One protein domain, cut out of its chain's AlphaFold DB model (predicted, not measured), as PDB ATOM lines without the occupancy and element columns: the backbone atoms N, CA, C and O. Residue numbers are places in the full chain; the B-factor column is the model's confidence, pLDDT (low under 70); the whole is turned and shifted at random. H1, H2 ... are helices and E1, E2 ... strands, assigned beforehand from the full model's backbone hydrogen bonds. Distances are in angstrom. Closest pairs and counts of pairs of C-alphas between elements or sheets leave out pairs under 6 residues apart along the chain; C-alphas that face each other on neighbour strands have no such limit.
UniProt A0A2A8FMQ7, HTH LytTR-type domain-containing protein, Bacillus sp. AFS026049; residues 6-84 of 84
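AT A GLANCE: This is residues 6 to 84 of the 84 residues of the protein "HTH LytTR-type domain-containing protein" of Bacillus sp. AFS026049 (UniProt A0A2A8FMQ7). A strongly twisted five-strand sheet is partly face to face with a smaller three-strand sheet, E6 E7 E8, as a loose sandwich, with the short helix H1 packed on the larger sheet's opposite face. The larger sheet has the order E3 E2 E1 E5 E4, its E3 and E2 reaching past the smaller one; both sheets are antiparallel. The printed part has 79 residues, mostly strand, in the order E1 E2 E3 H1 E4 E5 E6 E7 E8. It is compact, with a radius of gyration of the C-alphas of 11.8 A and spans of 33 by 24 by 24 A.

IN THESE COORDINATES: E1, residues 8 to 14, begins at C-alpha 8 (112.505, 151.057, 129.638) and is 16.3 A long. E2, residues 17 to 22, is 16.1 A long; E3 is residues 25 to 29. H1 is residues 33 to 39, 10.2 A. E4 is residues 45 to 49 and E5 residues 52 to 55. E6, residues 59 to 64, is 13.9 A long. E7 is residues 70 to 74, and E8, residues 79 to 83, ends at C-alpha 83 (106.059, 137.263, 121.059).

HOW THE PARTS SIT: E1 E2 E3 and E6 E7 E8 are meanders, each strand the antiparallel neighbour of the one before. Within hydrogen-bond range are N 12 and O 19 for E1 and E2, 2.9 A, and N 11 and O 53 for E1 and E5, 2.8 A. H1 is on the larger sheet at a height of 8.5 A, along the strands, at 2 degrees to E1 on the local plane; 2 of its 3 O i to N i+4 pairs are within range. The closest C-alphas of E4 and E8 are those of Ser 49 and Ala 83, 5.8 A.

THE WHOLE: The printed part has no cut, and its links are tight. Residues 61 to 84 have pLDDT under 70.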
ATOM      1  N   GLU A   6     113.901 156.228 128.416       90.00
ATOM      2  CA  GLU A   6     115.283 155.737 128.294       90.00
ATOM      3  C   GLU A   6     115.645 154.624 129.298       90.00
ATOM      4  O   GLU A   6     116.657 153.941 129.144       90.00
ATOM      5  N   GLU A   7     114.838 154.441 130.345       91.38
ATOM      6  CA  GLU A   7     115.023 153.401 131.362       91.38
ATOM      7  C   GLU A   7     114.303 152.101 130.980       91.38
ATOM      8  O   GLU A   7     114.619 151.038 131.521       91.38
ATOM      9  N   ILE A   8     113.356 152.173 130.041       91.94
ATOM     10  CA  ILE A   8     112.505 151.057 129.638       91.94
ATOM     11  C   ILE A   8     113.151 150.305 128.475       91.94
ATOM     12  O   ILE A   8     113.348 150.854 127.394       91.94
ATOM     13  N   ILE A   9     113.406 149.013 128.678       91.31
ATOM     14  CA  ILE A   9     113.839 148.080 127.628       91.31
ATOM     15  C   ILE A   9     112.612 147.529 126.891       91.31
ATOM     16  O   ILE A   9     112.528 147.562 125.662       91.31
ATOM     17  N   CYS A  10     111.636 147.025 127.645       91.44
ATOM     18  CA  CYS A  10     110.356 146.572 127.115       91.44
ATOM     19  C   CYS A  10     109.285 146.544 128.209       91.44
ATOM     20  O   CYS A  10     109.586 146.472 129.403       91.44
ATOM     21  N   LEU A  11     108.030 146.572 127.773       92.06
ATOM     22  CA  LEU A  11     106.858 146.310 128.590       92.06
ATOM     23  C   LEU A  11     106.205 145.026 128.095       92.06
ATOM     24  O   LEU A  11     106.027 144.843 126.887       92.06
ATOM     25  N   PHE A  12     105.834 144.145 129.015       91.00
ATOM     26  CA  PHE A  12     105.182 142.891 128.670       91.00
ATOM     27  C   PHE A  12     104.139 142.480 129.705       91.00
ATOM     28  O   PHE A  12     104.166 142.941 130.838       91.00
ATOM     29  N   THR A  13     103.186 141.639 129.317       89.94
ATOM     30  CA  THR A  13     102.188 141.089 130.244       89.94
ATOM     31  C   THR A  13     102.649 139.742 130.789       89.94
ATOM     32  O   THR A  13     102.973 138.845 130.013       89.94
ATOM     33  N   GLU A  14     102.618 139.580 132.110       86.81
ATOM     34  CA  GLU A  14     102.883 138.325 132.814       86.81
ATOM     35  C   GLU A  14     101.853 138.156 133.940       86.81
ATOM     36  O   GLU A  14     101.630 139.082 134.711       86.81
ATOM     37  N   GLN A  15     101.192 136.992 134.015       82.69
ATOM     38  CA  GLN A  15     100.188 136.677 135.051       82.69
ATOM     39  C   GLN A  15      99.143 137.795 135.282       82.69
ATOM     40  O   GLN A  15      98.842 138.149 136.415       82.69
ATOM     41  N   ASP A  16      98.596 138.349 134.192       82.75
ATOM     42  CA  ASP A  16      97.612 139.451 134.160       82.75
ATOM     43  C   ASP A  16      98.099 140.842 134.608       82.75
ATOM     44  O   ASP A  16      97.339 141.814 134.502       82.75
ATOM     45  N   SER A  17      99.366 140.969 135.002       89.06
ATOM     46  CA  SER A  17     100.008 142.241 135.334       89.06
ATOM     47  C   SER A  17     100.952 142.711 134.226       89.06
ATOM     48  O   SER A  17     101.452 141.924 133.418       89.06
ATOM     49  N   ILE A  18     101.185 144.025 134.159       92.00
ATOM     50  CA  ILE A  18     102.189 144.589 133.254       92.00
ATOM     51  C   ILE A  18     103.528 144.626 133.967       92.00
ATOM     52  O   ILE A  18     103.645 145.140 135.071       92.00
ATOM     53  N   MET A  19     104.546 144.117 133.297       93.50
ATOM     54  CA  MET A  19     105.921 144.116 133.745       93.50
ATOM     55  C   MET A  19     106.725 145.087 132.889       93.50
ATOM     56  O   MET A  19     106.615 145.092 131.661       93.50
ATOM     57  N   VAL A  20     107.564 145.892 133.531       92.94
ATOM     58  CA  VAL A  20     108.536 146.774 132.885       92.94
ATOM     59  C   VAL A  20     109.923 146.217 133.121       92.94
ATOM     60  O   VAL A  20     110.381 146.137 134.263       92.94
ATOM     61  N   ARG A  21     110.608 145.850 132.038       91.12
ATOM     62  CA  ARG A  21     112.024 145.487 132.080       91.12
ATOM     63  C   ARG A  21     112.868 146.745 131.932       91.12
ATOM     64  O   ARG A  21     112.695 147.514 130.989       91.12
ATOM     65  N   THR A  22     113.814 146.908 132.843       91.75
ATOM     66  CA  THR A  22     114.817 147.979 132.859       91.75
ATOM     67  C   THR A  22     116.203 147.372 133.068       91.75
ATOM     68  O   THR A  22     116.326 146.182 133.363       91.75
ATOM     69  N   LYS A  23     117.262 148.185 132.999       88.06
ATOM     70  CA  LYS A  23     118.629 147.734 133.336       88.06
ATOM     71  C   LYS A  23     118.799 147.412 134.826       88.06
ATOM     72  O   LYS A  23     119.761 146.754 135.206       88.06
ATOM     73  N   GLN A  24     117.885 147.887 135.668       90.19
ATOM     74  CA  GLN A  24     117.896 147.721 137.120       90.19
ATOM     75  C   GLN A  24     117.075 146.509 137.581       90.19
ATOM     76  O   GLN A  24     117.142 146.145 138.753       90.19
ATOM     77  N   GLY A  25     116.302 145.895 136.683       90.00
ATOM     78  CA  GLY A  25     115.438 144.759 136.984       90.00
ATOM     79  C   GLY A  25     114.065 144.865 136.331       90.00
ATOM     80  O   GLY A  25     113.822 145.716 135.469       90.00
ATOM     81  N   ILE A  26     113.173 143.971 136.754       92.38
ATOM     82  CA  ILE A  26     111.794 143.874 136.274       92.38
ATOM     83  C   ILE A  26     110.857 144.363 137.383       92.38
ATOM     84  O   ILE A  26     110.979 143.932 138.530       92.38
ATOM     85  N   PHE A  27     109.926 145.248 137.035       93.25
ATOM     86  CA  PHE A  27     108.989 145.867 137.973       93.25
ATOM     87  C   PHE A  27     107.547 145.713 137.496       93.25
ATOM     88  O   PHE A  27     107.275 145.833 136.306       93.25
ATOM     89  N   GLU A  28     106.623 145.486 138.426       92.69
ATOM     90  CA  GLU A  28     105.191 145.382 138.138       92.69
ATOM     91  C   GLU A  28     104.519 146.768 138.091       92.69
ATOM     92  O   GLU A  28     104.792 147.646 138.917       92.69
ATOM     93  N   MET A  29     103.606 146.946 137.140       88.31
ATOM     94  CA  MET A  29     102.749 148.111 136.934       88.31
ATOM     95  C   MET A  29     101.273 147.695 136.920       88.31
ATOM     96  O   MET A  29     100.922 146.588 136.509       88.31
ATOM     97  N   LYS A  30     100.399 148.596 137.384       83.19
ATOM     98  CA  LYS A  30      98.947 148.350 137.499       83.19
ATOM     99  C   LYS A  30      98.167 148.827 136.273       83.19
ATOM    100  O   LYS A  30      97.003 148.468 136.100       83.19
ATOM    101  N   GLU A  31      98.792 149.675 135.472       85.06
ATOM    102  CA  GLU A  31      98.289 150.236 134.230       85.06
ATOM    103  C   GLU A  31      98.108 149.142 133.173       85.06
ATOM    104  O   GLU A  31      98.745 148.088 133.222       85.06
ATOM    105  N   ARG A  32      97.233 149.371 132.189       85.44
ATOM    106  CA  ARG A  32      97.061 148.428 131.076       85.44
ATOM    107  C   ARG A  32      98.047 148.735 129.951       85.44
ATOM    108  O   ARG A  32      98.331 149.891 129.658       85.44
ATOM    109  N   LEU A  33      98.495 147.700 129.235       85.50
ATOM    110  CA  LEU A  33      99.473 147.848 128.147       85.50
ATOM    111  C   LEU A  33      99.020 148.838 127.055       85.50
ATOM    112  O   LEU A  33      99.839 149.577 126.528       85.50
ATOM    113  N   TYR A  34      97.719 148.878 126.736       84.50
ATOM    114  CA  TYR A  34      97.168 149.803 125.731       84.50
ATOM    115  C   TYR A  34      97.106 151.263 126.209       84.50
ATOM    116  O   TYR A  34      96.952 152.158 125.383       84.50
ATOM    117  N   GLU A  35      97.139 151.508 127.521       86.88
ATOM    118  CA  GLU A  35      97.194 152.861 128.091       86.88
ATOM    119  C   GLU A  35      98.622 153.367 127.971       86.88
ATOM    120  O   GLU A  35      98.850 154.411 127.374       86.88
ATOM    121  N   LEU A  36      99.576 152.536 128.396       85.88
ATOM    122  CA  LEU A  36     101.003 152.815 128.274       85.88
ATOM    123  C   LEU A  36     101.415 153.027 126.815       85.88
ATOM    124  O   LEU A  36     102.170 153.944 126.534       85.88
ATOM    125  N   GLU A  37     100.878 152.248 125.870       86.62
ATOM    126  CA  GLU A  37     101.128 152.448 124.434       86.62
ATOM    127  C   GLU A  37     100.809 153.870 123.956       86.62
ATOM    128  O   GLU A  37     101.519 154.382 123.104       86.62
ATOM    129  N   ARG A  38      99.770 154.517 124.501       88.00
ATOM    130  CA  ARG A  38      99.367 155.877 124.097       88.00
ATOM    131  C   ARG A  38     100.271 156.964 124.668       88.00
ATOM    132  O   ARG A  38     100.324 158.054 124.107       88.00
ATOM    133  N   ASP A  39     100.915 156.676 125.794       88.19
ATOM    134  CA  ASP A  39     101.770 157.622 126.510       88.19
ATOM    135  C   ASP A  39     103.246 157.487 126.097       88.19
ATOM    136  O   ASP A  39     104.050 158.396 126.325       88.19
ATOM    137  N   LEU A  40     103.619 156.353 125.498       90.88
ATOM    138  CA  LEU A  40     104.974 156.087 125.029       90.88
ATOM    139  C   LEU A  40     105.261 156.817 123.704       90.88
ATOM    140  O   LEU A  40     104.394 156.893 122.839       90.88
ATOM    141  N   PRO A  41     106.488 157.330 123.494       91.38
ATOM    142  CA  PRO A  41     106.855 157.947 122.223       91.38
ATOM    143  C   PRO A  41     106.829 156.940 121.062       91.38
ATOM    144  O   PRO A  41     107.659 156.031 121.006       91.38
ATOM    145  N   ASP A  42     105.940 157.146 120.089       88.25
ATOM    146  CA  ASP A  42     105.776 156.279 118.904       88.25
ATOM    147  C   ASP A  42     107.056 156.105 118.063       88.25
ATOM    148  O   ASP A  42     107.194 155.157 117.293       88.25
ATOM    149  N   ASN A  43     108.011 157.034 118.175       90.38
ATOM    150  CA  ASN A  43     109.299 156.963 117.483       90.38
ATOM    151  C   ASN A  43     110.346 156.102 118.212       90.38
ATOM    152  O   ASN A  43     111.378 155.794 117.619       90.38
ATOM    153  N   GLN A  44     110.102 155.748 119.475       90.88
ATOM    154  CA  GLN A  44     110.983 154.923 120.303       90.88
ATOM    155  C   GLN A  44     110.359 153.573 120.629       90.88
ATOM    156  O   GLN A  44     111.087 152.611 120.819       90.88
ATOM    157  N   PHE A  45     109.034 153.466 120.684       92.19
ATOM    158  CA  PHE A  45     108.365 152.234 121.080       92.19
ATOM    159  C   PHE A  45     107.587 151.622 119.928       92.19
ATOM    160  O   PHE A  45     106.915 152.306 119.162       92.19
ATOM    161  N   VAL A  46     107.666 150.299 119.823       88.50
ATOM    162  CA  VAL A  46     106.911 149.523 118.843       88.50
ATOM    163  C   VAL A  46     106.171 148.391 119.537       88.50
ATOM    164  O   VAL A  46     106.728 147.658 120.362       88.50
ATOM    165  N   ARG A  47     104.897 148.220 119.186       87.69
ATOM    166  CA  ARG A  47     104.112 147.075 119.632       87.69
ATOM    167  C   ARG A  47     104.458 145.849 118.800       87.69
ATOM    168  O   ARG A  47     104.253 145.829 117.590       87.69
ATOM    169  N   LEU A  48     104.983 144.824 119.464       84.12
ATOM    170  CA  LEU A  48     105.433 143.589 118.819       84.12
ATOM    171  C   LEU A  48     104.372 142.488 118.867       84.12
ATOM    172  O   LEU A  48     104.315 141.649 117.973       84.12
ATOM    173  N   SER A  49     103.521 142.497 119.895       82.44
ATOM    174  CA  SER A  49     102.380 141.588 120.017       82.44
ATOM    175  C   SER A  49     101.276 142.201 120.886       82.44
ATOM    176  O   SER A  49     101.359 143.342 121.349       82.44
ATOM    177  N   LYS A  50     100.215 141.432 121.155       84.31
ATOM    178  CA  LYS A  50      99.160 141.857 122.089       84.31
ATOM    179  C   LYS A  50      99.683 142.068 123.511       84.31
ATOM    180  O   LYS A  50      99.094 142.878 124.223       84.31
ATOM    181  N   SER A  51     100.762 141.382 123.878       86.38
ATOM    182  CA  SER A  51     101.336 141.343 125.223       86.38
ATOM    183  C   SER A  51     102.714 141.992 125.331       86.38
ATOM    184  O   SER A  51     103.278 141.931 126.414       86.38
ATOM    185  N   VAL A  52     103.274 142.580 124.262       88.75
ATOM    186  CA  VAL A  52     104.641 143.135 124.267       88.75
ATOM    187  C   VAL A  52     104.732 144.459 123.506       88.75
ATOM    188  O   VAL A  52     104.343 144.546 122.338       88.75
ATOM    189  N   ILE A  53     105.341 145.456 124.149       91.06
ATOM    190  CA  ILE A  53     105.818 146.710 123.551       91.06
ATOM    191  C   ILE A  53     107.317 146.821 123.837       91.06
ATOM    192  O   ILE A  53     107.746 146.648 124.976       91.06
ATOM    193  N   ALA A  54     108.133 147.092 122.823       90.38
ATOM    194  CA  ALA A  54     109.588 147.149 122.957       90.38
ATOM    195  C   ALA A  54     110.138 148.535 122.617       90.38
ATOM    196  O   ALA A  54     109.615 149.199 121.723       90.38
ATOM    197  N   ASN A  55     111.215 148.930 123.299       91.62
ATOM    198  CA  ASN A  55     111.973 150.134 122.982       91.62
ATOM    199  C   ASN A  55     112.974 149.851 121.849       91.62
ATOM    200  O   ASN A  55     113.928 149.095 122.037       91.62
ATOM    201  N   LEU A  56     112.765 150.478 120.691       88.31
ATOM    202  CA  LEU A  56     113.595 150.424 119.487       88.31
ATOM    203  C   LEU A  56     115.060 150.794 119.757       88.31
ATOM    204  O   LEU A  56     115.953 150.199 119.152       88.31
ATOM    205  N   ASP A  57     115.320 151.719 120.683       88.38
ATOM    206  CA  ASP A  57     116.680 152.152 121.019       88.38
ATOM    207  C   ASP A  57     117.469 151.060 121.762       88.38
ATOM    208  O   ASP A  57     118.699 150.991 121.665       88.38
ATOM    209  N   GLU A  58     116.765 150.160 122.451       85.06
ATOM    210  CA  GLU A  58     117.335 149.022 123.181       85.06
ATOM    211  C   GLU A  58     117.327 147.723 122.349       85.06
ATOM    212  O   GLU A  58     117.912 146.710 122.755       85.06
ATOM    213  N   LEU A  59     116.737 147.739 121.146       76.06
ATOM    214  CA  LEU A  59     116.779 146.615 120.213       76.06
ATOM    215  C   LEU A  59     118.151 146.493 119.533       76.06
ATOM    216  O   LEU A  59     118.764 147.466 119.085       76.06
ATOM    217  N   SER A  60     118.627 145.255 119.437       70.25
ATOM    218  CA  SER A  60     119.815 144.868 118.667       70.25
ATOM    219  C   SER A  60     119.422 144.216 117.338       70.25
ATOM    220  O   SER A  60     119.951 144.570 116.285       70.25
ATOM    221  N   ARG A  61     118.461 143.281 117.361       63.31
ATOM    222  CA  ARG A  61     117.961 142.573 116.170       63.31
ATOM    223  C   ARG A  61     116.553 142.021 116.417       63.31
ATOM    224  O   ARG A  61     116.242 141.615 117.532       63.31
ATOM    225  N   PHE A  62     115.729 141.954 115.373       63.78
ATOM    226  CA  PHE A  62     114.474 141.195 115.364       63.78
ATOM    227  C   PHE A  62     114.601 140.002 114.407       63.78
ATOM    228  O   PHE A  62     115.121 140.146 113.301       63.78
ATOM    229  N   GLU A  63     114.139 138.824 114.824       55.94
ATOM    230  CA  GLU A  63     114.008 137.641 113.970       55.94
ATOM    231  C   GLU A  63     112.554 137.169 114.007       55.94
ATOM    232  O   GLU A  63     112.037 136.754 115.044       55.94
ATOM    233  N   ALA A  64     111.876 137.253 112.865       52.22
ATOM    234  CA  ALA A  64     110.566 136.642 112.700       52.22
ATOM    235  C   ALA A  64     110.748 135.137 112.474       52.22
ATOM    236  O   ALA A  64     111.414 134.729 111.522       52.22
ATOM    237  N   PHE A  65     110.151 134.314 113.334       56.44
ATOM    238  CA  PHE A  65     110.085 132.873 113.127       56.44
ATOM    239  C   PHE A  65     108.839 132.515 112.311       56.44
ATOM    240  O   PHE A  65     107.758 133.093 112.466       56.44
ATOM    241  N   PHE A  66     108.996 131.537 111.418       41.09
ATOM    242  CA  PHE A  66     107.890 130.965 110.655       41.09
ATOM    243  C   PHE A  66     106.852 130.398 111.638       41.09
ATOM    244  O   PHE A  66     107.186 129.542 112.451       41.09
ATOM    245  N   GLY A  67     105.613 130.897 111.586       55.19
ATOM    246  CA  GLY A  67     104.554 130.539 112.544       55.19
ATOM    247  C   GLY A  67     103.988 131.704 113.363       55.19
ATOM    248  O   GLY A  67     103.098 131.480 114.173       55.19
ATOM    249  N   GLY A  68     104.455 132.938 113.136       57.09
ATOM    250  CA  GLY A  68     103.896 134.141 113.771       57.09
ATOM    251  C   GLY A  68     104.579 134.545 115.077       57.09
ATOM    252  O   GLY A  68     104.189 135.542 115.670       57.09
ATOM    253  N   THR A  69     105.620 133.821 115.497       60.53
ATOM    254  CA  THR A  69     106.395 134.170 116.689       60.53
ATOM    255  C   THR A  69     107.514 135.143 116.338       60.53
ATOM    256  O   THR A  69     108.355 134.849 115.488       60.53
ATOM    257  N   LEU A  70     107.561 136.296 117.001       64.81
ATOM    258  CA  LEU A  70     108.681 137.229 116.878       64.81
ATOM    259  C   LEU A  70     109.685 136.961 118.006       64.81
ATOM    260  O   LEU A  70     109.303 136.884 119.173       64.81
ATOM    261  N   CYS A  71     110.966 136.822 117.668       62.81
ATOM    262  CA  CYS A  71     112.048 136.765 118.640       62.81
ATOM    263  C   CYS A  71     112.847 138.060 118.581       62.81
ATOM    264  O   CYS A  71     113.191 138.565 117.507       62.81
ATOM    265  N   VAL A  72     113.122 138.611 119.754       67.12
ATOM    266  CA  VAL A  72     113.693 139.942 119.901       67.12
ATOM    267  C   VAL A  72     114.994 139.825 120.670       67.12
ATOM    268  O   VAL A  72     115.036 139.229 121.745       67.12
ATOM    269  N   TYR A  73     116.054 140.396 120.109       66.12
ATOM    270  CA  TYR A  73     117.366 140.458 120.732       66.12
ATOM    271  C   TYR A  73     117.603 141.880 121.216       66.12
ATOM    272  O   TYR A  73     117.663 142.813 120.409       66.12
ATOM    273  N   PHE A  74     117.757 142.040 122.525       68.44
ATOM    274  CA  PHE A  74     118.090 143.322 123.135       68.44
ATOM    275  C   PHE A  74     119.606 143.520 123.179       68.44
ATOM    276  O   PHE A  74     120.380 142.560 123.225       68.44
ATOM    277  N   ARG A  75     120.054 144.780 123.167       65.38
ATOM    278  CA  ARG A  75     121.488 145.128 123.216       65.38
ATOM    279  C   ARG A  75     122.185 144.644 124.489       65.38
ATOM    280  O   ARG A  75     123.401 144.490 124.476       65.38
ATOM    281  N   SER A  76     121.432 144.357 125.553       62.03
ATOM    282  CA  SER A  76     121.937 143.756 126.792       62.03
ATOM    283  C   SER A  76     122.449 142.317 126.630       62.03
ATOM    284  O   SER A  76     123.094 141.808 127.541       62.03
ATOM    285  N   GLY A  77     122.188 141.654 125.495       57.03
ATOM    286  CA  GLY A  77     122.539 140.245 125.279       57.03
ATOM    287  C   GLY A  77     121.534 139.258 125.883       57.03
ATOM    288  O   GLY A  77     121.687 138.051 125.698       57.03
ATOM    289  N   GLU A  78     120.486 139.748 126.551       56.44
ATOM    290  CA  GLU A  78     119.369 138.922 127.010       56.44
ATOM    291  C   GLU A  78     118.478 138.534 125.821       56.44
ATOM    292  O   GLU A  78     117.920 139.384 125.117       56.44
ATOM    293  N   LYS A  79     118.362 137.223 125.590       56.91
ATOM    294  CA  LYS A  79     117.446 136.619 124.621       56.91
ATOM    295  C   LYS A  79     116.227 136.145 125.382       56.91
ATOM    296  O   LYS A  79     116.230 135.010 125.822       56.91
ATOM    297  N   ASP A  80     115.193 136.959 125.491       57.84
ATOM    298  CA  ASP A  80     113.929 136.478 126.041       57.84
ATOM    299  C   ASP A  80     112.825 137.445 125.682       57.84
ATOM    300  O   ASP A  80     112.752 138.523 126.268       57.84
ATOM    301  N   LEU A  81     112.003 137.041 124.714       53.66
ATOM    302  CA  LEU A  81     110.554 137.227 124.694       53.66
ATOM    303  C   LEU A  81     110.004 136.420 123.499       53.66
ATOM    304  O   LEU A  81     110.269 136.784 122.351       53.66
ATOM    305  N   PRO A  82     109.269 135.315 123.717       47.38
ATOM    306  CA  PRO A  82     108.437 134.737 122.671       47.38
ATOM    307  C   PRO A  82     107.226 135.657 122.464       47.38
ATOM    308  O   PRO A  82     106.271 135.621 123.237       47.38
ATOM    309  N   ALA A  83     107.255 136.515 121.442       50.31
ATOM    310  CA  ALA A  83     106.059 137.263 121.059       50.31
ATOM    311  C   ALA A  83     105.112 136.296 120.339       50.31
ATOM    312  O   ALA A  83     105.430 135.842 119.245       50.31
ATOM    313  N   SER A  84     104.003 135.937 120.993       46.59
ATOM    314  CA  SER A  84     102.902 135.124 120.442       46.59
ATOM    315  C   SER A  84     101.731 136.006 120.021       46.59
ATOM    316  O   SER A  84     101.515 137.045 120.693       46.59
TER     317      SER A  84